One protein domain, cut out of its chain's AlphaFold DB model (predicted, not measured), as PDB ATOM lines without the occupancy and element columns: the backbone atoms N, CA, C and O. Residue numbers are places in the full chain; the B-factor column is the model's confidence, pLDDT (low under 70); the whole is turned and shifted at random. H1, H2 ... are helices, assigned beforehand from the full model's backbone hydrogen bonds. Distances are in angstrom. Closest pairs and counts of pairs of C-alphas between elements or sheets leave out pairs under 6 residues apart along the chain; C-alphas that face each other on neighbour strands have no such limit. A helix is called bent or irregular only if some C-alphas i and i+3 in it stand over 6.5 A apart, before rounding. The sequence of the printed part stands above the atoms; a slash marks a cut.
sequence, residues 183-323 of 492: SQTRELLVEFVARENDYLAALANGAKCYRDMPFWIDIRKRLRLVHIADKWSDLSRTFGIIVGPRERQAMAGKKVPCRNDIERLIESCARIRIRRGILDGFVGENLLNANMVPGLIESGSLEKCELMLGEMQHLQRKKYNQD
ATOM      1  N   SER A 183     189.473 277.936 184.223       91.50
ATOM      2  CA  SER A 183     189.622 278.997 185.231       91.50
ATOM      3  C   SER A 183     188.288 279.673 185.548       91.50
ATOM      4  O   SER A 183     187.856 279.638 186.697       91.50
ATOM      5  N   GLN A 184     187.565 280.149 184.531       93.25
ATOM      6  CA  GLN A 184     186.242 280.772 184.686       93.25
ATOM      7  C   GLN A 184     185.217 279.820 185.317       93.25
ATOM      8  O   GLN A 184     184.352 280.247 186.077       93.25
ATOM      9  N   THR A 185     185.313 278.518 185.031       92.44
ATOM     10  CA  THR A 185     184.482 277.486 185.668       92.44
ATOM     11  C   THR A 185     184.809 277.356 187.156       92.44
ATOM     12  O   THR A 185     183.896 277.331 187.979       92.44
ATOM     13  N   ARG A 186     186.097 277.319 187.526       94.12
ATOM     14  CA  ARG A 186     186.538 277.291 188.930       94.12
ATOM     15  C   ARG A 186     186.119 278.561 189.674       94.12
ATOM     16  O   ARG A 186     185.577 278.457 190.767       94.12
ATOM     17  N   GLU A 187     186.326 279.732 189.080       94.44
ATOM     18  CA  GLU A 187     185.926 281.036 189.624       94.44
ATOM     19  C   GLU A 187     184.411 281.117 189.852       94.44
ATOM     20  O   GLU A 187     183.977 281.490 190.938       94.44
ATOM     21  N   LEU A 188     183.604 280.676 188.881       94.75
ATOM     22  CA  LEU A 188     182.145 280.621 188.998       94.75
ATOM     23  C   LEU A 188     181.669 279.693 190.125       94.75
ATOM     24  O   LEU A 188     180.711 280.020 190.823       94.75
ATOM     25  N   LEU A 189     182.324 278.546 190.316       95.88
ATOM     26  CA  LEU A 189     182.012 277.631 191.416       95.88
ATOM     27  C   LEU A 189     182.426 278.215 192.780       95.88
ATOM     28  O   LEU A 189     181.680 278.077 193.746       95.88
ATOM     29  N   VAL A 190     183.581 278.884 192.863       96.19
ATOM     30  CA  VAL A 190     184.062 279.535 194.098       96.19
ATOM     31  C   VAL A 190     183.159 280.705 194.496       96.19
ATOM     32  O   VAL A 190     182.700 280.736 195.635       96.19
ATOM     33  N   GLU A 191     182.844 281.618 193.574       95.25
ATOM     34  CA  GLU A 191     181.961 282.770 193.827       95.25
ATOM     35  C   GLU A 191     180.542 282.318 194.221       95.25
ATOM     36  O   GLU A 191     179.912 282.934 195.075       95.25
ATOM     37  N   PHE A 192     180.044 281.209 193.656       95.38
ATOM     38  CA  PHE A 192     178.752 280.638 194.046       95.38
ATOM     39  C   PHE A 192     178.766 280.053 195.469       95.38
ATOM     40  O   PHE A 192     177.812 280.261 196.216       95.38
ATOM     41  N   VAL A 193     179.833 279.348 195.873       93.06
ATOM     42  CA  VAL A 193     179.970 278.815 197.245       93.06
ATOM     43  C   VAL A 193     180.167 279.942 198.260       93.06
ATOM     44  O   VAL A 193     179.517 279.941 199.301       93.06
ATOM     45  N   ALA A 194     180.993 280.944 197.942       92.06
ATOM     46  CA  ALA A 194     181.214 282.118 198.791       92.06
ATOM     47  C   ALA A 194     179.936 282.945 199.038       92.06
ATOM     48  O   ALA A 194     179.899 283.767 199.951       92.06
ATOM     49  N   ARG A 195     178.892 282.730 198.228       90.25
ATOM     50  CA  ARG A 195     177.617 283.458 198.260       90.25
ATOM     51  C   ARG A 195     176.416 282.534 198.448       90.25
ATOM     52  O   ARG A 195     175.308 282.848 198.016       90.25
ATOM     53  N   GLU A 196     176.632 281.409 199.132       88.75
ATOM     54  CA  GLU A 196     175.576 280.489 199.559       88.75
ATOM     55  C   GLU A 196     174.435 281.231 200.281       88.75
ATOM     56  O   GLU A 196     173.267 281.023 199.952       88.75
ATOM     57  N   ASN A 197     174.765 282.139 201.205       86.12
ATOM     58  CA  ASN A 197     173.777 282.856 202.011       86.12
ATOM     59  C   ASN A 197     172.933 283.821 201.159       86.12
ATOM     60  O   ASN A 197     171.707 283.731 201.208       86.12
ATOM     61  N   ASP A 198     173.559 284.655 200.314       87.50
ATOM     62  CA  ASP A 198     172.864 285.496 199.319       87.50
ATOM     63  C   ASP A 198     171.909 284.656 198.459       87.50
ATOM     64  O   ASP A 198     170.756 285.033 198.227       87.50
ATOM     65  N   TYR A 199     172.399 283.505 197.976       88.94
ATOM     66  CA  TYR A 199     171.629 282.625 197.112       88.94
ATOM     67  C   TYR A 199     170.401 282.084 197.838       88.94
ATOM     68  O   TYR A 199     169.297 282.189 197.309       88.94
ATOM     69  N   LEU A 200     170.568 281.533 199.045       86.06
ATOM     70  CA  LEU A 200     169.497 280.909 199.821       86.06
ATOM     71  C   LEU A 200     168.479 281.935 200.351       86.06
ATOM     72  O   LEU A 200     167.277 281.714 200.184       86.06
ATOM     73  N   ALA A 201     168.934 283.073 200.888       82.69
ATOM     74  CA  ALA A 201     168.082 284.127 201.453       82.69
ATOM     75  C   ALA A 201     167.117 284.740 200.422       82.69
ATOM     76  O   ALA A 201     166.004 285.138 200.768       82.69
ATOM     77  N   ALA A 202     167.476 284.715 199.132       84.25
ATOM     78  CA  ALA A 202     166.615 285.167 198.039       84.25
ATOM     79  C   ALA A 202     165.279 284.395 197.888       84.25
ATOM     80  O   ALA A 202     164.490 284.742 197.008       84.25
ATOM     81  N   LEU A 203     164.982 283.380 198.715       77.94
ATOM     82  CA  LEU A 203     163.649 282.761 198.792       77.94
ATOM     83  C   LEU A 203     162.553 283.744 199.217       77.94
ATOM     84  O   LEU A 203     161.431 283.620 198.730       77.94
ATOM     85  N   ALA A 204     162.879 284.733 200.056       71.81
ATOM     86  CA  ALA A 204     161.945 285.776 200.484       71.81
ATOM     87  C   ALA A 204     161.417 286.636 199.312       71.81
ATOM     88  O   ALA A 204     160.324 287.194 199.377       71.81
ATOM     89  N   ASN A 205     162.164 286.717 198.205       71.81
ATOM     90  CA  ASN A 205     161.978 287.725 197.158       71.81
ATOM     91  C   ASN A 205     160.933 287.332 196.092       71.81
ATOM     92  O   ASN A 205     161.218 287.312 194.892       71.81
ATOM     93  N   GLY A 206     159.706 287.023 196.519       66.75
ATOM     94  CA  GLY A 206     158.547 286.889 195.629       66.75
ATOM     95  C   GLY A 206     158.628 285.704 194.657       66.75
ATOM     96  O   GLY A 206     158.873 284.571 195.071       66.75
ATOM     97  N   ALA A 207     158.373 285.939 193.364       64.56
ATOM     98  CA  ALA A 207     158.266 284.884 192.348       64.56
ATOM     99  C   ALA A 207     159.627 284.430 191.776       64.56
ATOM    100  O   ALA A 207     160.557 285.217 191.598       64.56
ATOM    101  N   LYS A 208     159.734 283.136 191.438       67.94
ATOM    102  CA  LYS A 208     161.003 282.415 191.201       67.94
ATOM    103  C   LYS A 208     161.943 283.017 190.146       67.94
ATOM    104  O   LYS A 208     163.157 282.927 190.302       67.94
ATOM    105  N   CYS A 209     161.417 283.649 189.098       64.25
ATOM    106  CA  CYS A 209     162.229 284.333 188.083       64.25
ATOM    107  C   CYS A 209     162.932 285.598 188.611       64.25
ATOM    108  O   CYS A 209     164.026 285.912 188.147       64.25
ATOM    109  N   TYR A 210     162.343 286.285 189.594       73.19
ATOM    110  CA  TYR A 210     162.906 287.486 190.214       73.19
ATOM    111  C   TYR A 210     163.822 287.162 191.405       73.19
ATOM    112  O   TYR A 210     164.761 287.916 191.645       73.19
ATOM    113  N   ARG A 211     163.626 286.018 192.086       81.94
ATOM    114  CA  ARG A 211     164.509 285.529 193.171       81.94
ATOM    115  C   ARG A 211     165.972 285.407 192.727       81.94
ATOM    116  O   ARG A 211     166.863 286.003 193.322       81.94
ATOM    117  N   ASP A 212     166.217 284.623 191.677       86.31
ATOM    118  CA  ASP A 212     167.569 284.224 191.257       86.31
ATOM    119  C   ASP A 212     168.254 285.269 190.345       86.31
ATOM    120  O   ASP A 212     169.481 285.285 190.221       86.31
ATOM    121  N   MET A 213     167.489 286.146 189.685       88.94
ATOM    122  CA  MET A 213     168.005 287.081 188.673       88.94
ATOM    123  C   MET A 213     169.062 288.076 189.210       88.94
ATOM    124  O   MET A 213     170.112 288.184 188.569       88.94
ATOM    125  N   PRO A 214     168.871 288.779 190.348       89.19
ATOM    126  CA  PRO A 214     169.872 289.710 190.882       89.19
ATOM    127  C   PRO A 214     171.206 289.028 191.207       89.19
ATOM    128  O   PRO A 214     172.265 289.534 190.839       89.19
ATOM    129  N   PHE A 215     171.144 287.838 191.812       91.62
ATOM    130  CA  PHE A 215     172.299 287.012 192.159       91.62
ATOM    131  C   PHE A 215     173.132 286.641 190.920       91.62
ATOM    132  O   PHE A 215     174.327 286.937 190.854       91.62
ATOM    133  N   TRP A 216     172.496 286.084 189.879       92.94
ATOM    134  CA  TRP A 216     173.195 285.730 188.636       92.94
ATOM    135  C   TRP A 216     173.705 286.955 187.857       92.94
ATOM    136  O   TRP A 216     174.706 286.851 187.146       92.94
ATOM    137  N   ILE A 217     173.058 288.120 187.988       91.94
ATOM    138  CA  ILE A 217     173.553 289.381 187.414       91.94
ATOM    139  C   ILE A 217     174.829 289.849 188.122       91.94
ATOM    140  O   ILE A 217     175.765 290.262 187.435       91.94
ATOM    141  N   ASP A 218     174.886 289.794 189.454       92.50
ATOM    142  CA  ASP A 218     176.041 290.293 190.205       92.50
ATOM    143  C   ASP A 218     177.265 289.376 190.067       92.50
ATOM    144  O   ASP A 218     178.351 289.861 189.751       92.50
ATOM    145  N   ILE A 219     177.088 288.050 190.145       93.12
ATOM    146  CA  ILE A 219     178.163 287.085 189.839       93.12
ATOM    147  C   ILE A 219     178.727 287.326 188.428       93.12
ATOM    148  O   ILE A 219     179.945 287.385 188.246       93.12
ATOM    149  N   ARG A 220     177.863 287.550 187.425       92.44
ATOM    150  CA  ARG A 220     178.312 287.854 186.057       92.44
ATOM    151  C   ARG A 220     179.154 289.134 185.983       92.44
ATOM    152  O   ARG A 220     180.131 289.164 185.237       92.44
ATOM    153  N   LYS A 221     178.767 290.188 186.713       91.38
ATOM    154  CA  LYS A 221     179.510 291.459 186.765       91.38
ATOM    155  C   LYS A 221     180.878 291.268 187.419       91.38
ATOM    156  O   LYS A 221     181.882 291.652 186.823       91.38
ATOM    157  N   ARG A 222     180.920 290.645 188.601       89.44
ATOM    158  CA  ARG A 222     182.143 290.418 189.390       89.44
ATOM    159  C   ARG A 222     183.184 289.609 188.624       89.44
ATOM    160  O   ARG A 222     184.318 290.055 188.483       89.44
ATOM    161  N   LEU A 223     182.764 288.490 188.034       91.62
ATOM    162  CA  LEU A 223     183.621 287.614 187.228       91.62
ATOM    163  C   LEU A 223     183.868 288.136 185.798       91.62
ATOM    164  O   LEU A 223     184.446 287.437 184.971       91.62
ATOM    165  N   ARG A 224     183.403 289.353 185.471       89.56
ATOM    166  CA  ARG A 224     183.538 290.012 184.154       89.56
ATOM    167  C   ARG A 224     183.016 289.185 182.964       89.56
ATOM    168  O   ARG A 224     183.307 289.495 181.812       89.56
ATOM    169  N   LEU A 225     182.150 288.199 183.213       86.56
ATOM    170  CA  LEU A 225     181.567 287.286 182.215       86.56
ATOM    171  C   LEU A 225     180.496 287.949 181.320       86.56
ATOM    172  O   LEU A 225     179.742 287.264 180.629       86.56
ATOM    173  N   VAL A 226     180.402 289.283 181.324       81.25
ATOM    174  CA  VAL A 226     179.387 290.060 180.592       81.25
ATOM    175  C   VAL A 226     179.484 289.832 179.080       81.25
ATOM    176  O   VAL A 226     178.450 289.679 178.443       81.25
ATOM    177  N   HIS A 227     180.702 289.713 178.539       77.81
ATOM    178  CA  HIS A 227     180.975 289.438 177.117       77.81
ATOM    179  C   HIS A 227     180.874 287.949 176.728       77.81
ATOM    180  O   HIS A 227     181.139 287.590 175.585       77.81
ATOM    181  N   ILE A 228     180.575 287.069 177.690       77.88
ATOM    182  CA  ILE A 228     180.573 285.604 177.522       77.88
ATOM    183  C   ILE A 228     179.167 285.027 177.756       77.88
ATOM    184  O   ILE A 228     178.808 284.010 177.167       77.88
ATOM    185  N   ALA A 229     178.349 285.686 178.582       82.06
ATOM    186  CA  ALA A 229     176.949 285.350 178.806       82.06
ATOM    187  C   ALA A 229     176.087 286.622 178.810       82.06
ATOM    188  O   ALA A 229     175.903 287.249 179.854       82.06
ATOM    189  N   ASP A 230     175.506 286.995 177.667       81.69
ATOM    190  CA  ASP A 230     174.718 288.233 177.505       81.69
ATOM    191  C   ASP A 230     173.554 288.364 178.500       81.69
ATOM    192  O   ASP A 230     173.155 289.475 178.866       81.69
ATOM    193  N   LYS A 231     173.020 287.229 178.971       87.44
ATOM    194  CA  LYS A 231     171.874 287.152 179.882       87.44
ATOM    195  C   LYS A 231     172.202 286.276 181.087       87.44
ATOM    196  O   LYS A 231     172.831 285.224 180.968       87.44
ATOM    197  N   TRP A 232     171.701 286.683 182.254       88.31
ATOM    198  CA  TRP A 232     171.845 285.945 183.516       88.31
ATOM    199  C   TRP A 232     171.349 284.492 183.403       88.31
ATOM    200  O   TRP A 232     171.933 283.581 183.988       88.31
ATOM    201  N   SER A 233     170.322 284.263 182.576       88.25
ATOM    202  CA  SER A 233     169.738 282.949 182.296       88.25
ATOM    203  C   SER A 233     170.711 281.975 181.638       88.25
ATOM    204  O   SER A 233     170.588 280.766 181.827       88.25
ATOM    205  N   ASP A 234     171.666 282.475 180.854       88.94
ATOM    206  CA  ASP A 234     172.595 281.634 180.103       88.94
ATOM    207  C   ASP A 234     173.829 281.279 180.952       88.94
ATOM    208  O   ASP A 234     174.303 280.143 180.886       88.94
ATOM    209  N   LEU A 235     174.245 282.166 181.870       89.44
ATOM    210  CA  LEU A 235     175.180 281.828 182.953       89.44
ATOM    211  C   LEU A 235     174.569 280.790 183.912       89.44
ATOM    212  O   LEU A 235     175.164 279.737 184.137       89.44
ATOM    213  N   SER A 236     173.346 281.038 184.394       91.31
ATOM    214  CA  SER A 236     172.597 280.127 185.274       91.31
ATOM    215  C   SER A 236     172.390 278.740 184.641       91.31
ATOM    216  O   SER A 236     172.655 277.712 185.267       91.31
ATOM    217  N   ARG A 237     172.021 278.680 183.349       90.44
ATOM    218  CA  ARG A 237     171.927 277.416 182.596       90.44
ATOM    219  C   ARG A 237     173.271 276.694 182.514       90.44
ATOM    220  O   ARG A 237     173.305 275.473 182.648       90.44
ATOM    221  N   THR A 238     174.360 277.418 182.277       91.25
ATOM    222  CA  THR A 238     175.704 276.830 182.151       91.25
ATOM    223  C   THR A 238     176.169 276.246 183.483       91.25
ATOM    224  O   THR A 238     176.615 275.101 183.523       91.25
ATOM    225  N   PHE A 239     175.921 276.950 184.588       93.56
ATOM    226  CA  PHE A 239     176.099 276.425 185.941       93.56
ATOM    227  C   PHE A 239     175.269 275.153 186.191       93.56
ATOM    228  O   PHE A 239     175.787 274.150 186.681       93.56
ATOM    229  N   GLY A 240     173.998 275.143 185.774       91.50
ATOM    230  CA  GLY A 240     173.128 273.964 185.840       91.50
ATOM    231  C   GLY A 240     173.621 272.767 185.011       91.50
ATOM    232  O   GLY A 240     173.386 271.622 185.396       91.50
ATOM    233  N   ILE A 241     174.346 272.997 183.910       92.38
ATOM    234  CA  ILE A 241     174.993 271.934 183.120       92.38
ATOM    235  C   ILE A 241     176.224 271.373 183.851       92.38
ATOM    236  O   ILE A 241     176.412 270.158 183.851       92.38
ATOM    237  N   ILE A 242     177.023 272.231 184.494       92.88
ATOM    238  CA  ILE A 242     178.226 271.847 185.255       92.88
ATOM    239  C   ILE A 242     177.852 271.057 186.521       92.88
ATOM    240  O   ILE A 242     178.406 269.991 186.782       92.88
ATOM    241  N   VAL A 243     176.887 271.555 187.299       93.75
ATOM    242  CA  VAL A 243     176.535 271.015 188.627       93.75
ATOM    243  C   VAL A 243     175.450 269.931 188.561       93.75
ATOM    244  O   VAL A 243     175.451 268.996 189.364       93.75
ATOM    245  N   GLY A 244     174.554 269.998 187.571       90.81
ATOM    246  CA  GLY A 244     173.406 269.097 187.418       90.81
ATOM    247  C   GLY A 244     173.702 267.586 187.415       90.81
ATOM    248  O   GLY A 244     172.891 266.825 187.948       90.81
ATOM    249  N   PRO A 245     174.824 267.089 186.852       93.19
ATOM    250  CA  PRO A 245     175.190 265.677 186.957       93.19
ATOM    251  C   PRO A 245     175.428 265.228 188.406       93.19
ATOM    252  O   PRO A 245     174.948 264.163 188.791       93.19
ATOM    253  N   ARG A 246     176.111 266.050 189.217       90.44
ATOM    254  CA  ARG A 246     176.421 265.750 190.625       90.44
ATOM    255  C   ARG A 246     175.195 265.905 191.521       90.44
ATOM    256  O   ARG A 246     174.942 265.048 192.359       90.44
ATOM    257  N   GLU A 247     174.398 266.943 191.280       90.44
ATOM    258  CA  GLU A 247     173.080 267.158 191.892       90.44
ATOM    259  C   GLU A 247     172.177 265.923 191.742       90.44
ATOM    260  O   GLU A 247     171.692 265.383 192.735       90.44
ATOM    261  N   ARG A 248     172.027 265.394 190.518       91.62
ATOM    262  CA  ARG A 248     171.234 264.175 190.268       91.62
ATOM    263  C   ARG A 248     171.822 262.917 190.915       91.62
ATOM    264  O   ARG A 248     171.061 262.030 191.289       91.62
ATOM    265  N   GLN A 249     173.146 262.812 191.049       89.38
ATOM    266  CA  GLN A 249     173.783 261.693 191.761       89.38
ATOM    267  C   GLN A 249     173.487 261.748 193.265       89.38
ATOM    268  O   GLN A 249     173.060 260.741 193.830       89.38
ATOM    269  N   ALA A 250     173.639 262.922 193.885       84.81
ATOM    270  CA  ALA A 250     173.360 263.138 195.301       84.81
ATOM    271  C   ALA A 250     171.875 262.907 195.639       84.81
ATOM    272  O   ALA A 250     171.579 262.147 196.559       84.81
ATOM    273  N   MET A 251     170.947 263.451 194.839       80.31
ATOM    274  CA  MET A 251     169.500 263.206 194.990       80.31
ATOM    275  C   MET A 251     169.115 261.727 194.811       80.31
ATOM    276  O   MET A 251     168.136 261.270 195.389       80.31
ATOM    277  N   ALA A 252     169.893 260.954 194.046       83.06
ATOM    278  CA  ALA A 252     169.726 259.505 193.906       83.06
ATOM    279  C   ALA A 252     170.454 258.689 195.001       83.06
ATOM    280  O   ALA A 252     170.639 257.481 194.837       83.06
ATOM    281  N   GLY A 253     170.931 259.329 196.077       77.44
ATOM    282  CA  GLY A 253     171.663 258.693 197.180       77.44
ATOM    283  C   GLY A 253     173.061 258.172 196.817       77.44
ATOM    284  O   GLY A 253     173.688 257.470 197.613       77.44
ATOM    285  N   LYS A 254     173.576 258.480 195.618       82.62
ATOM    286  CA  LYS A 254     174.834 257.920 195.107       82.62
ATOM    287  C   LYS A 254     176.032 258.713 195.620       82.62
ATOM    288  O   LYS A 254     176.371 259.765 195.080       82.62
ATOM    289  N   LYS A 255     176.721 258.163 196.621       80.94
ATOM    290  CA  LYS A 255     178.041 258.642 197.054       80.94
ATOM    291  C   LYS A 255     179.076 258.330 195.968       80.94
ATOM    292  O   LYS A 255     179.405 257.171 195.742       80.94
ATOM    293  N   VAL A 256     179.574 259.364 195.294       81.06
ATOM    294  CA  VAL A 256     180.614 259.269 194.254       81.06
ATOM    295  C   VAL A 256     181.877 259.967 194.781       81.06
ATOM    296  O   VAL A 256     181.782 261.130 195.166       81.06
ATOM    297  N   PRO A 257     183.057 259.328 194.834       85.19
ATOM    298  CA  PRO A 257     184.257 259.979 195.364       85.19
ATOM    299  C   PRO A 257     184.679 261.171 194.489       85.19
ATOM    300  O   PRO A 257     184.635 261.075 193.263       85.19
ATOM    301  N   CYS A 258     185.091 262.277 195.114       90.00
ATOM    302  CA  CYS A 258     185.661 263.444 194.431       90.00
ATOM    303  C   CYS A 258     187.185 263.306 194.331       90.00
ATOM    304  O   CYS A 258     187.857 263.092 195.340       90.00
ATOM    305  N   ARG A 259     187.727 263.441 193.119       89.50
ATOM    306  CA  ARG A 259     189.137 263.193 192.781       89.50
ATOM    307  C   ARG A 259     190.004 264.455 192.747       89.50
ATOM    308  O   ARG A 259     191.221 264.351 192.809       89.50
ATOM    309  N   ASN A 260     189.393 265.634 192.646       90.88
ATOM    310  CA  ASN A 260     190.070 266.934 192.553       90.88
ATOM    311  C   ASN A 260     189.222 268.052 193.195       90.88
ATOM    312  O   ASN A 260     188.062 267.843 193.558       90.88
ATOM    313  N   ASP A 261     189.791 269.253 193.330       90.44
ATOM    314  CA  ASP A 261     189.111 270.395 193.960       90.44
ATOM    315  C   ASP A 261     187.912 270.921 193.173       90.44
ATOM    316  O   ASP A 261     186.952 271.398 193.773       90.44
ATOM    317  N   ILE A 262     187.919 270.798 191.844       90.75
ATOM    318  CA  ILE A 262     186.780 271.210 191.015       90.75
ATOM    319  C   ILE A 262     185.584 270.289 191.295       90.75
ATOM    320  O   ILE A 262     184.469 270.773 191.461       90.75
ATOM    321  N   GLU A 263     185.798 268.984 191.470       92.00
ATOM    322  CA  GLU A 263     184.758 268.045 191.903       92.00
ATOM    323  C   GLU A 263     184.270 268.310 193.338       92.00
ATOM    324  O   GLU A 263     183.068 268.199 193.586       92.00
ATOM    325  N   ARG A 264     185.155 268.710 194.269       92.19
ATOM    326  CA  ARG A 264     184.775 269.133 195.638       92.19
ATOM    327  C   ARG A 264     183.925 270.414 195.636       92.19
ATOM    328  O   ARG A 264     182.955 270.530 196.391       92.19
ATOM    329  N   LEU A 265     184.251 271.363 194.759       94.19
ATOM    330  CA  LEU A 265     183.465 272.579 194.537       94.19
ATOM    331  C   LEU A 265     182.112 272.265 193.883       94.19
ATOM    332  O   LEU A 265     181.088 272.754 194.356       94.19
ATOM    333  N   ILE A 266     182.078 271.407 192.858       94.56
ATOM    334  CA  ILE A 266     180.842 270.953 192.195       94.56
ATOM    335  C   ILE A 266     179.922 270.213 193.178       94.56
ATOM    336  O   ILE A 266     178.713 270.432 193.155       94.56
ATOM    337  N   GLU A 267     180.464 269.380 194.072       92.94
ATOM    338  CA  GLU A 267     179.691 268.762 195.157       92.94
ATOM    339  C   GLU A 267     179.114 269.803 196.125       92.94
ATOM    340  O   GLU A 267     177.943 269.720 196.497       92.94
ATOM    341  N   SER A 268     179.895 270.813 196.504       91.62
ATOM    342  CA  SER A 268     179.420 271.879 197.393       91.62
ATOM    343  C   SER A 268     178.312 272.709 196.735       91.62
ATOM    344  O   SER A 268     177.240 272.863 197.316       91.62
ATOM    345  N   CYS A 269     178.488 273.103 195.472       94.50
ATOM    346  CA  CYS A 269     177.452 273.740 194.656       94.50
ATOM    347  C   CYS A 269     176.190 272.874 194.500       94.50
ATOM    348  O   CYS A 269     175.073 273.395 194.511       94.50
ATOM    349  N   ALA A 270     176.345 271.551 194.366       92.00
ATOM    350  CA  ALA A 270     175.223 270.619 194.305       92.00
ATOM    351  C   ALA A 270     174.454 270.582 195.634       92.00
ATOM    352  O   ALA A 270     173.233 270.701 195.615       92.00
ATOM    353  N   ARG A 271     175.144 270.504 196.783       88.69
ATOM    354  CA  ARG A 271     174.509 270.576 198.114       88.69
ATOM    355  C   ARG A 271     173.750 271.888 198.321       88.69
ATOM    356  O   ARG A 271     172.640 271.856 198.839       88.69
ATOM    357  N   ILE A 272     174.296 273.022 197.876       90.25
ATOM    358  CA  ILE A 272     173.608 274.325 197.925       90.25
ATOM    359  C   ILE A 272     172.323 274.298 197.089       90.25
ATOM    360  O   ILE A 272     171.256 274.659 197.582       90.25
ATOM    361  N   ARG A 273     172.390 273.844 195.829       90.75
ATOM    362  CA  ARG A 273     171.209 273.813 194.948       90.75
ATOM    363  C   ARG A 273     170.146 272.802 195.389       90.75
ATOM    364  O   ARG A 273     168.963 273.091 195.236       90.75
ATOM    365  N   ILE A 274     170.546 271.687 196.000       86.25
ATOM    366  CA  ILE A 274     169.630 270.738 196.648       86.25
ATOM    367  C   ILE A 274     168.926 271.405 197.836       86.25
ATOM    368  O   ILE A 274     167.700 271.444 197.852       86.25
ATOM    369  N   ARG A 275     169.669 272.018 198.771       83.31
ATOM    370  CA  ARG A 275     169.093 272.732 199.927       83.31
ATOM    371  C   ARG A 275     168.162 273.878 199.501       83.31
ATOM    372  O   ARG A 275     167.063 273.992 200.035       83.31
ATOM    373  N   ARG A 276     168.520 274.648 198.464       86.69
ATOM    374  CA  ARG A 276     167.624 275.643 197.839       86.69
ATOM    375  C   ARG A 276     166.347 275.010 197.293       86.69
ATOM    376  O   ARG A 276     165.275 275.519 197.585       86.69
ATOM    377  N   GLY A 277     166.451 273.937 196.507       84.31
ATOM    378  CA  GLY A 277     165.295 273.267 195.897       84.31
ATOM    379  C   GLY A 277     164.346 272.645 196.926       84.31
ATOM    380  O   GLY A 277     163.134 272.674 196.741       84.31
ATOM    381  N   ILE A 278     164.905 272.146 198.029       78.00
ATOM    382  CA  ILE A 278     164.181 271.651 199.200       78.00
ATOM    383  C   ILE A 278     163.402 272.796 199.871       78.00
ATOM    384  O   ILE A 278     162.189 272.695 200.035       78.00
ATOM    385  N   LEU A 279     164.066 273.911 200.199       79.12
ATOM    386  CA  LEU A 279     163.425 275.071 200.835       79.12
ATOM    387  C   LEU A 279     162.413 275.787 199.909       79.12
ATOM    388  O   LEU A 279     161.370 276.233 200.382       79.12
ATOM    389  N   ASP A 280     162.667 275.841 198.593       82.44
ATOM    390  CA  ASP A 280     161.696 276.269 197.564       82.44
ATOM    391  C   ASP A 280     160.385 275.461 197.667       82.44
ATOM    392  O   ASP A 280     159.308 276.026 197.484       82.44
ATOM    393  N   GLY A 281     160.479 274.156 197.964       77.88
ATOM    394  CA  GLY A 281     159.338 273.256 198.154       77.88
ATOM    395  C   GLY A 281     158.487 273.640 199.362       77.88
ATOM    396  O   GLY A 281     157.302 273.914 199.206       77.88
ATOM    397  N   PHE A 282     159.089 273.773 200.549       75.75
ATOM    398  CA  PHE A 282     158.351 274.148 201.768       75.75
ATOM    399  C   PHE A 282     157.714 275.537 201.701       75.75
ATOM    400  O   PHE A 282     156.640 275.740 202.265       75.75
ATOM    401  N   VAL A 283     158.339 276.481 200.989       78.19
ATOM    402  CA  VAL A 283     157.735 277.790 200.702       78.19
ATOM    403  C   VAL A 283     156.563 277.657 199.720       78.19
ATOM    404  O   VAL A 283     155.555 278.335 199.889       78.19
ATOM    405  N   GLY A 284     156.656 276.781 198.713       77.12
ATOM    406  CA  GLY A 284     155.561 276.507 197.772       77.12
ATOM    407  C   GLY A 284     154.374 275.755 198.391       77.12
ATOM    408  O   GLY A 284     153.233 275.991 198.011       77.12
ATOM    409  N   GLU A 285     154.634 274.892 199.372       76.12
ATOM    410  CA  GLU A 285     153.628 274.118 200.116       76.12
ATOM    411  C   GLU A 285     153.057 274.881 201.331       76.12
ATOM    412  O   GLU A 285     152.271 274.327 202.097       76.12
ATOM    413  N   ASN A 286     153.432 276.156 201.516       73.56
ATOM    414  CA  ASN A 286     153.068 277.018 202.655       73.56
ATOM    415  C   ASN A 286     153.463 276.467 204.044       73.56
ATOM    416  O   ASN A 286     152.962 276.933 205.067       73.56
ATOM    417  N   LEU A 287     154.386 275.504 204.093       68.38
ATOM    418  CA  LEU A 287     154.926 274.932 205.330       68.38
ATOM    419  C   LEU A 287     155.991 275.838 205.964       68.38
ATOM    420  O   LEU A 287     156.143 275.848 207.181       68.38
ATOM    421  N   LEU A 288     156.715 276.620 205.157       71.31
ATOM    422  CA  LEU A 288     157.702 277.593 205.628       71.31
ATOM    423  C   LEU A 288     157.381 278.989 205.090       71.31
ATOM    424  O   LEU A 288     157.327 279.201 203.880       71.31
ATOM    425  N   ASN A 289     157.234 279.972 205.982       76.81
ATOM    426  CA  ASN A 289     157.130 281.370 205.572       76.81
ATOM    427  C   ASN A 289     158.477 281.833 204.988       76.81
ATOM    428  O   ASN A 289     159.507 281.776 205.661       76.81
ATOM    429  N   ALA A 290     158.466 282.324 203.746       76.12
ATOM    430  CA  ALA A 290     159.664 282.757 203.028       76.12
ATOM    431  C   ALA A 290     160.481 283.824 203.788       76.12
ATOM    432  O   ALA A 290     161.708 283.838 203.693       76.12
ATOM    433  N   ASN A 291     159.821 284.658 204.599       79.25
ATOM    434  CA  ASN A 291     160.461 285.696 205.414       79.25
ATOM    435  C   ASN A 291     161.294 285.134 206.582       79.25
ATOM    436  O   ASN A 291     162.116 285.855 207.137       79.25
ATOM    437  N   MET A 292     161.110 283.863 206.958       72.62
ATOM    438  CA  MET A 292     161.907 283.204 208.004       72.62
ATOM    439  C   MET A 292     163.229 282.637 207.468       72.62
ATOM    440  O   MET A 292     164.138 282.367 208.251       72.62
ATOM    441  N   VAL A 293     163.366 282.466 206.146       74.56
ATOM    442  CA  VAL A 293     164.557 281.857 205.528       74.56
ATOM    443  C   VAL A 293     165.857 282.618 205.849       74.56
ATOM    444  O   VAL A 293     166.819 281.943 206.213       74.56
ATOM    445  N   PRO A 294     165.935 283.966 205.781       74.12
ATOM    446  CA  PRO A 294     167.167 284.689 206.112       74.12
ATOM    447  C   PRO A 294     167.628 284.450 207.557       74.12
ATOM    448  O   PRO A 294     168.750 283.999 207.766       74.12
ATOM    449  N   GLY A 295     166.739 284.625 208.542       68.31
ATOM    450  CA  GLY A 295     167.066 284.408 209.959       68.31
ATOM    451  C   GLY A 295     167.437 282.957 210.293       68.31
ATOM    452  O   GLY A 295     168.272 282.709 211.161       68.31
ATOM    453  N   LEU A 296     166.876 281.982 209.568       71.62
ATOM    454  CA  LEU A 296     167.281 280.578 209.680       71.62
ATOM    455  C   LEU A 296     168.725 280.349 209.197       71.62
ATOM    456  O   LEU A 296     169.470 279.632 209.865       71.62
ATOM    457  N   ILE A 297     169.140 280.993 208.102       71.56
ATOM    458  CA  ILE A 297     170.525 280.948 207.595       71.56
ATOM    459  C   ILE A 297     171.477 281.671 208.561       71.56
ATOM    460  O   ILE A 297     172.519 281.126 208.923       71.56
ATOM    461  N   GLU A 298     171.108 282.873 209.012       67.88
ATOM    462  CA  GLU A 298     171.899 283.694 209.942       67.88
ATOM    463  C   GLU A 298     172.112 283.017 211.302       67.88
ATOM    464  O   GLU A 298     173.166 283.189 211.911       67.88
ATOM    465  N   SER A 299     171.174 282.172 211.747       63.50
ATOM    466  CA  SER A 299     171.324 281.371 212.971       63.50
ATOM    467  C   SER A 299     172.476 280.352 212.928       63.50
ATOM    468  O   SER A 299     172.742 279.696 213.936       63.50
ATOM    469  N   GLY A 300     173.099 280.128 211.762       54.84
ATOM    470  CA  GLY A 300     174.153 279.133 211.523       54.84
ATOM    471  C   GLY A 300     173.680 277.673 211.575       54.84
ATOM    472  O   GLY A 300     174.282 276.799 210.951       54.84
ATOM    473  N   SER A 301     172.574 277.400 212.270       56.84
ATOM    474  CA  SER A 301     172.008 276.073 212.501       56.84
ATOM    475  C   SER A 301     171.249 275.531 211.278       56.84
ATOM    476  O   SER A 301     170.052 275.259 211.300       56.84
ATOM    477  N   LEU A 302     171.960 275.329 210.169       54.34
ATOM    478  CA  LEU A 302     171.374 274.769 208.947       54.34
ATOM    479  C   LEU A 302     170.905 273.312 209.163       54.34
ATOM    480  O   LEU A 302     169.874 272.906 208.635       54.34
ATOM    481  N   GLU A 303     171.551 272.574 210.070       58.97
ATOM    482  CA  GLU A 303     171.070 271.278 210.582       58.97
ATOM    483  C   GLU A 303     169.726 271.391 211.330       58.97
ATOM    484  O   GLU A 303     168.905 270.480 211.260       58.97
ATOM    485  N   LYS A 304     169.435 272.527 211.982       59.69
ATOM    486  CA  LYS A 304     168.124 272.804 212.602       59.69
ATOM    487  C   LYS A 304     167.047 273.048 211.546       59.69
ATOM    488  O   LYS A 304     165.900 272.660 211.750       59.69
ATOM    489  N   CYS A 305     167.415 273.615 210.395       56.41
ATOM    490  CA  CYS A 305     166.523 273.671 209.236       56.41
ATOM    491  C   CYS A 305     166.200 272.257 208.736       56.41
ATOM    492  O   CYS A 305     165.038 271.976 208.471       56.41
ATOM    493  N   GLU A 306     167.201 271.370 208.656       60.25
ATOM    494  CA  GLU A 306     167.042 269.964 208.247       60.25
ATOM    495  C   GLU A 306     166.287 269.103 209.293       60.25
ATOM    496  O   GLU A 306     165.562 268.182 208.915       60.25
ATOM    497  N   LEU A 307     166.357 269.445 210.586       63.69
ATOM    498  CA  LEU A 307     165.554 268.839 211.661       63.69
ATOM    499  C   LEU A 307     164.080 269.270 211.610       63.69
ATOM    500  O   LEU A 307     163.209 268.405 211.499       63.69
ATOM    501  N   MET A 308     163.793 270.581 211.586       61.38
ATOM    502  CA  MET A 308     162.418 271.089 211.405       61.38
ATOM    503  C   MET A 308     161.792 270.566 210.102       61.38
ATOM    504  O   MET A 308     160.587 270.332 210.031       61.38
ATOM    505  N   LEU A 309     162.611 270.335 209.070       61.38
ATOM    506  CA  LEU A 309     162.226 269.658 207.831       61.38
ATOM    507  C   LEU A 309     161.585 268.289 208.091       61.38
ATOM    508  O   LEU A 309     160.517 267.989 207.558       61.38
ATOM    509  N   GLY A 310     162.252 267.454 208.892       64.50
ATOM    510  CA  GLY A 310     161.803 266.104 209.221       64.50
ATOM    511  C   GLY A 310     160.511 266.123 210.033       64.50
ATOM    512  O   GLY A 310     159.590 265.360 209.742       64.50
ATOM    513  N   GLU A 311     160.415 267.048 210.988       65.06
ATOM    514  CA  GLU A 311     159.223 267.271 211.809       65.06
ATOM    515  C   GLU A 311     158.030 267.742 210.964       65.06
ATOM    516  O   GLU A 311     156.949 267.158 211.047       65.06
ATOM    517  N   MET A 312     158.215 268.721 210.071       60.97
ATOM    518  CA  MET A 312     157.135 269.200 209.202       60.97
ATOM    519  C   MET A 312     156.727 268.174 208.136       60.97
ATOM    520  O   MET A 312     155.533 267.988 207.912       60.97
ATOM    521  N   GLN A 313     157.664 267.420 207.548       65.31
ATOM    522  CA  GLN A 313     157.325 266.289 206.668       65.31
ATOM    523  C   GLN A 313     156.616 265.142 207.410       65.31
ATOM    524  O   GLN A 313     155.931 264.328 206.783       65.31
ATOM    525  N   HIS A 314     156.813 265.007 208.721       63.09
ATOM    526  CA  HIS A 314     156.092 264.051 209.561       63.09
ATOM    527  C   HIS A 314     154.676 264.560 209.877       63.09
ATOM    528  O   HIS A 314     153.713 263.817 209.694       63.09
ATOM    529  N   LEU A 315     154.523 265.842 210.227       60.31
ATOM    530  CA  LEU A 315     153.225 266.495 210.433       60.31
ATOM    531  C   LEU A 315     152.363 266.512 209.160       60.31
ATOM    532  O   LEU A 315     151.173 266.217 209.226       60.31
ATOM    533  N   GLN A 316     152.951 266.786 207.994       61.72
ATOM    534  CA  GLN A 316     152.255 266.752 206.704       61.72
ATOM    535  C   GLN A 316     151.758 265.339 206.356       61.72
ATOM    536  O   GLN A 316     150.641 265.185 205.868       61.72
ATOM    537  N   ARG A 317     152.543 264.296 206.664       61.75
ATOM    538  CA  ARG A 317     152.104 262.894 206.537       61.75
ATOM    539  C   ARG A 317     151.013 262.527 207.542       61.75
ATOM    540  O   ARG A 317     150.103 261.797 207.173       61.75
ATOM    541  N   LYS A 318     151.054 263.056 208.771       61.22
ATOM    542  CA  LYS A 318     149.945 262.903 209.726       61.22
ATOM    543  C   LYS A 318     148.661 263.550 209.202       61.22
ATOM    544  O   LYS A 318     147.643 262.871 209.205       61.22
ATOM    545  N   LYS A 319     148.718 264.770 208.652       61.53
ATOM    546  CA  LYS A 319     147.559 265.418 208.008       61.53
ATOM    547  C   LYS A 319     147.004 264.595 206.846       61.53
ATOM    548  O   LYS A 319     145.859 264.185 206.921       61.53
ATOM    549  N   TYR A 320     147.831 264.219 205.866       57.62
ATOM    550  CA  TYR A 320     147.385 263.375 204.745       57.62
ATOM    551  C   TYR A 320     146.773 262.029 205.174       57.62
ATOM    552  O   TYR A 320     145.925 261.500 204.461       57.62
ATOM    553  N   ASN A 321     147.184 261.474 206.318       57.94
ATOM    554  CA  ASN A 321     146.593 260.257 206.875       57.94
ATOM    555  C   ASN A 321     145.309 260.521 207.692       57.94
ATOM    556  O   ASN A 321     144.487 259.618 207.799       57.94
ATOM    557  N   GLN A 322     145.120 261.722 208.251       57.66
ATOM    558  CA  GLN A 322     143.875 262.144 208.911       57.66
ATOM    559  C   GLN A 322     142.810 262.559 207.886       57.66
ATOM    560  O   GLN A 322     141.688 262.072 207.955       57.66
ATOM    561  N   ASP A 323     143.185 263.340 206.871       49.84
ATOM    562  CA  ASP A 323     142.321 263.738 205.748       49.84
ATOM    563  C   ASP A 323     141.862 262.519 204.909       49.84
ATOM    564  O   ASP A 323     140.873 262.583 204.182       49.84
TER     565      ASP A 323
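AT A GLANCE: This is residues 183 to 323 of the 492 residues of an uncharacterized protein of Magnaporthe grisea (UniProt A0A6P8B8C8). A long helix, H5, makes the core; H4 crosses it at nearly a right angle, H1 and H2 pack on it with different parts of its length, and H3 joins H1, H2 and H4 away from H5. H6 packs on H2, and H7 makes an arm whose last residues, with Asp 323 after it, stick out as 317 to 323. You are looking at 141 printed residues with seven named helices, H1 to H7 in order, and no named strand: the class is all helix. The whole is compact, with a radius of gyration of the C-alphas of 16.4 A, yet elongated in outline, 55 by 36 by 27 A.

IN THESE COORDINATES: Find C-alpha 183 at (189.622, 278.997, 185.231); from there H1 runs to residue 194, 16.3 A. H2 takes residues 196 to 204, and H3 residues 208 to 222, 22.7 A. H4, residues 232 to 251, spans 25.6 A and has a kink of 52 degrees near residue 245. H5 begins at C-alpha 261, (189.111, 270.395, 193.960), and reaches residue 284, 34.3 A on. H6 is residues 290 to 298; H7, residues 302 to 322, ends 30.3 A on at C-alpha 322, (143.875, 262.144, 208.911). Three helices are irregular: C-alphas 211 and 214 of H3 are 7.2 A apart, 242 and 245 of H4 7.1 A, and, only just, 291 and 294 of H6 6.8 A.

HOW THE PARTS SIT: Start at H5: its residues 266 to 274 touch residues 242 to 251 of H4, about perpendicular at 86 degrees, the closest C-alphas being Glu 247 and Ala 270 at 4.7 A. Residues 262 to 272 of H5 touch H1, closest at the C-alphas of Leu 189 and Leu 265, 6.1 A, a steep tilt of 46 degrees, the same way. Its residues 272 to 283 touch H2 at a shallow tilt of 14 degrees, closest at the C-alphas of Leu 200 and Arg 276, 5.9 A. H2 and H3 form a helical hairpin, with the closest C-alphas, Ala 202 and Arg 211, 5.3 A apart. H6 touches H2, opposite ways, with the C-alphas of Ala 204 and Ala 290 closest at 4.6 A. H7 touches no helix but is near H5. Every O i to N i+4 pair is within hydrogen-bond range in H1, H5 and H7, against 3 of 5 in H2, 7 of 11 in H3, 14 of 16 in H4 and 3 of 5 in H6.

THE WHOLE: The two C-alphas farthest apart are those of His 227 and Gln 322, 56.0 A. The printed part has no cut, and no link is long. Mean pLDDT of the printed part is 80.8; look for values under 70 at residues 206 to 209, 287, 295 and 298 to 323.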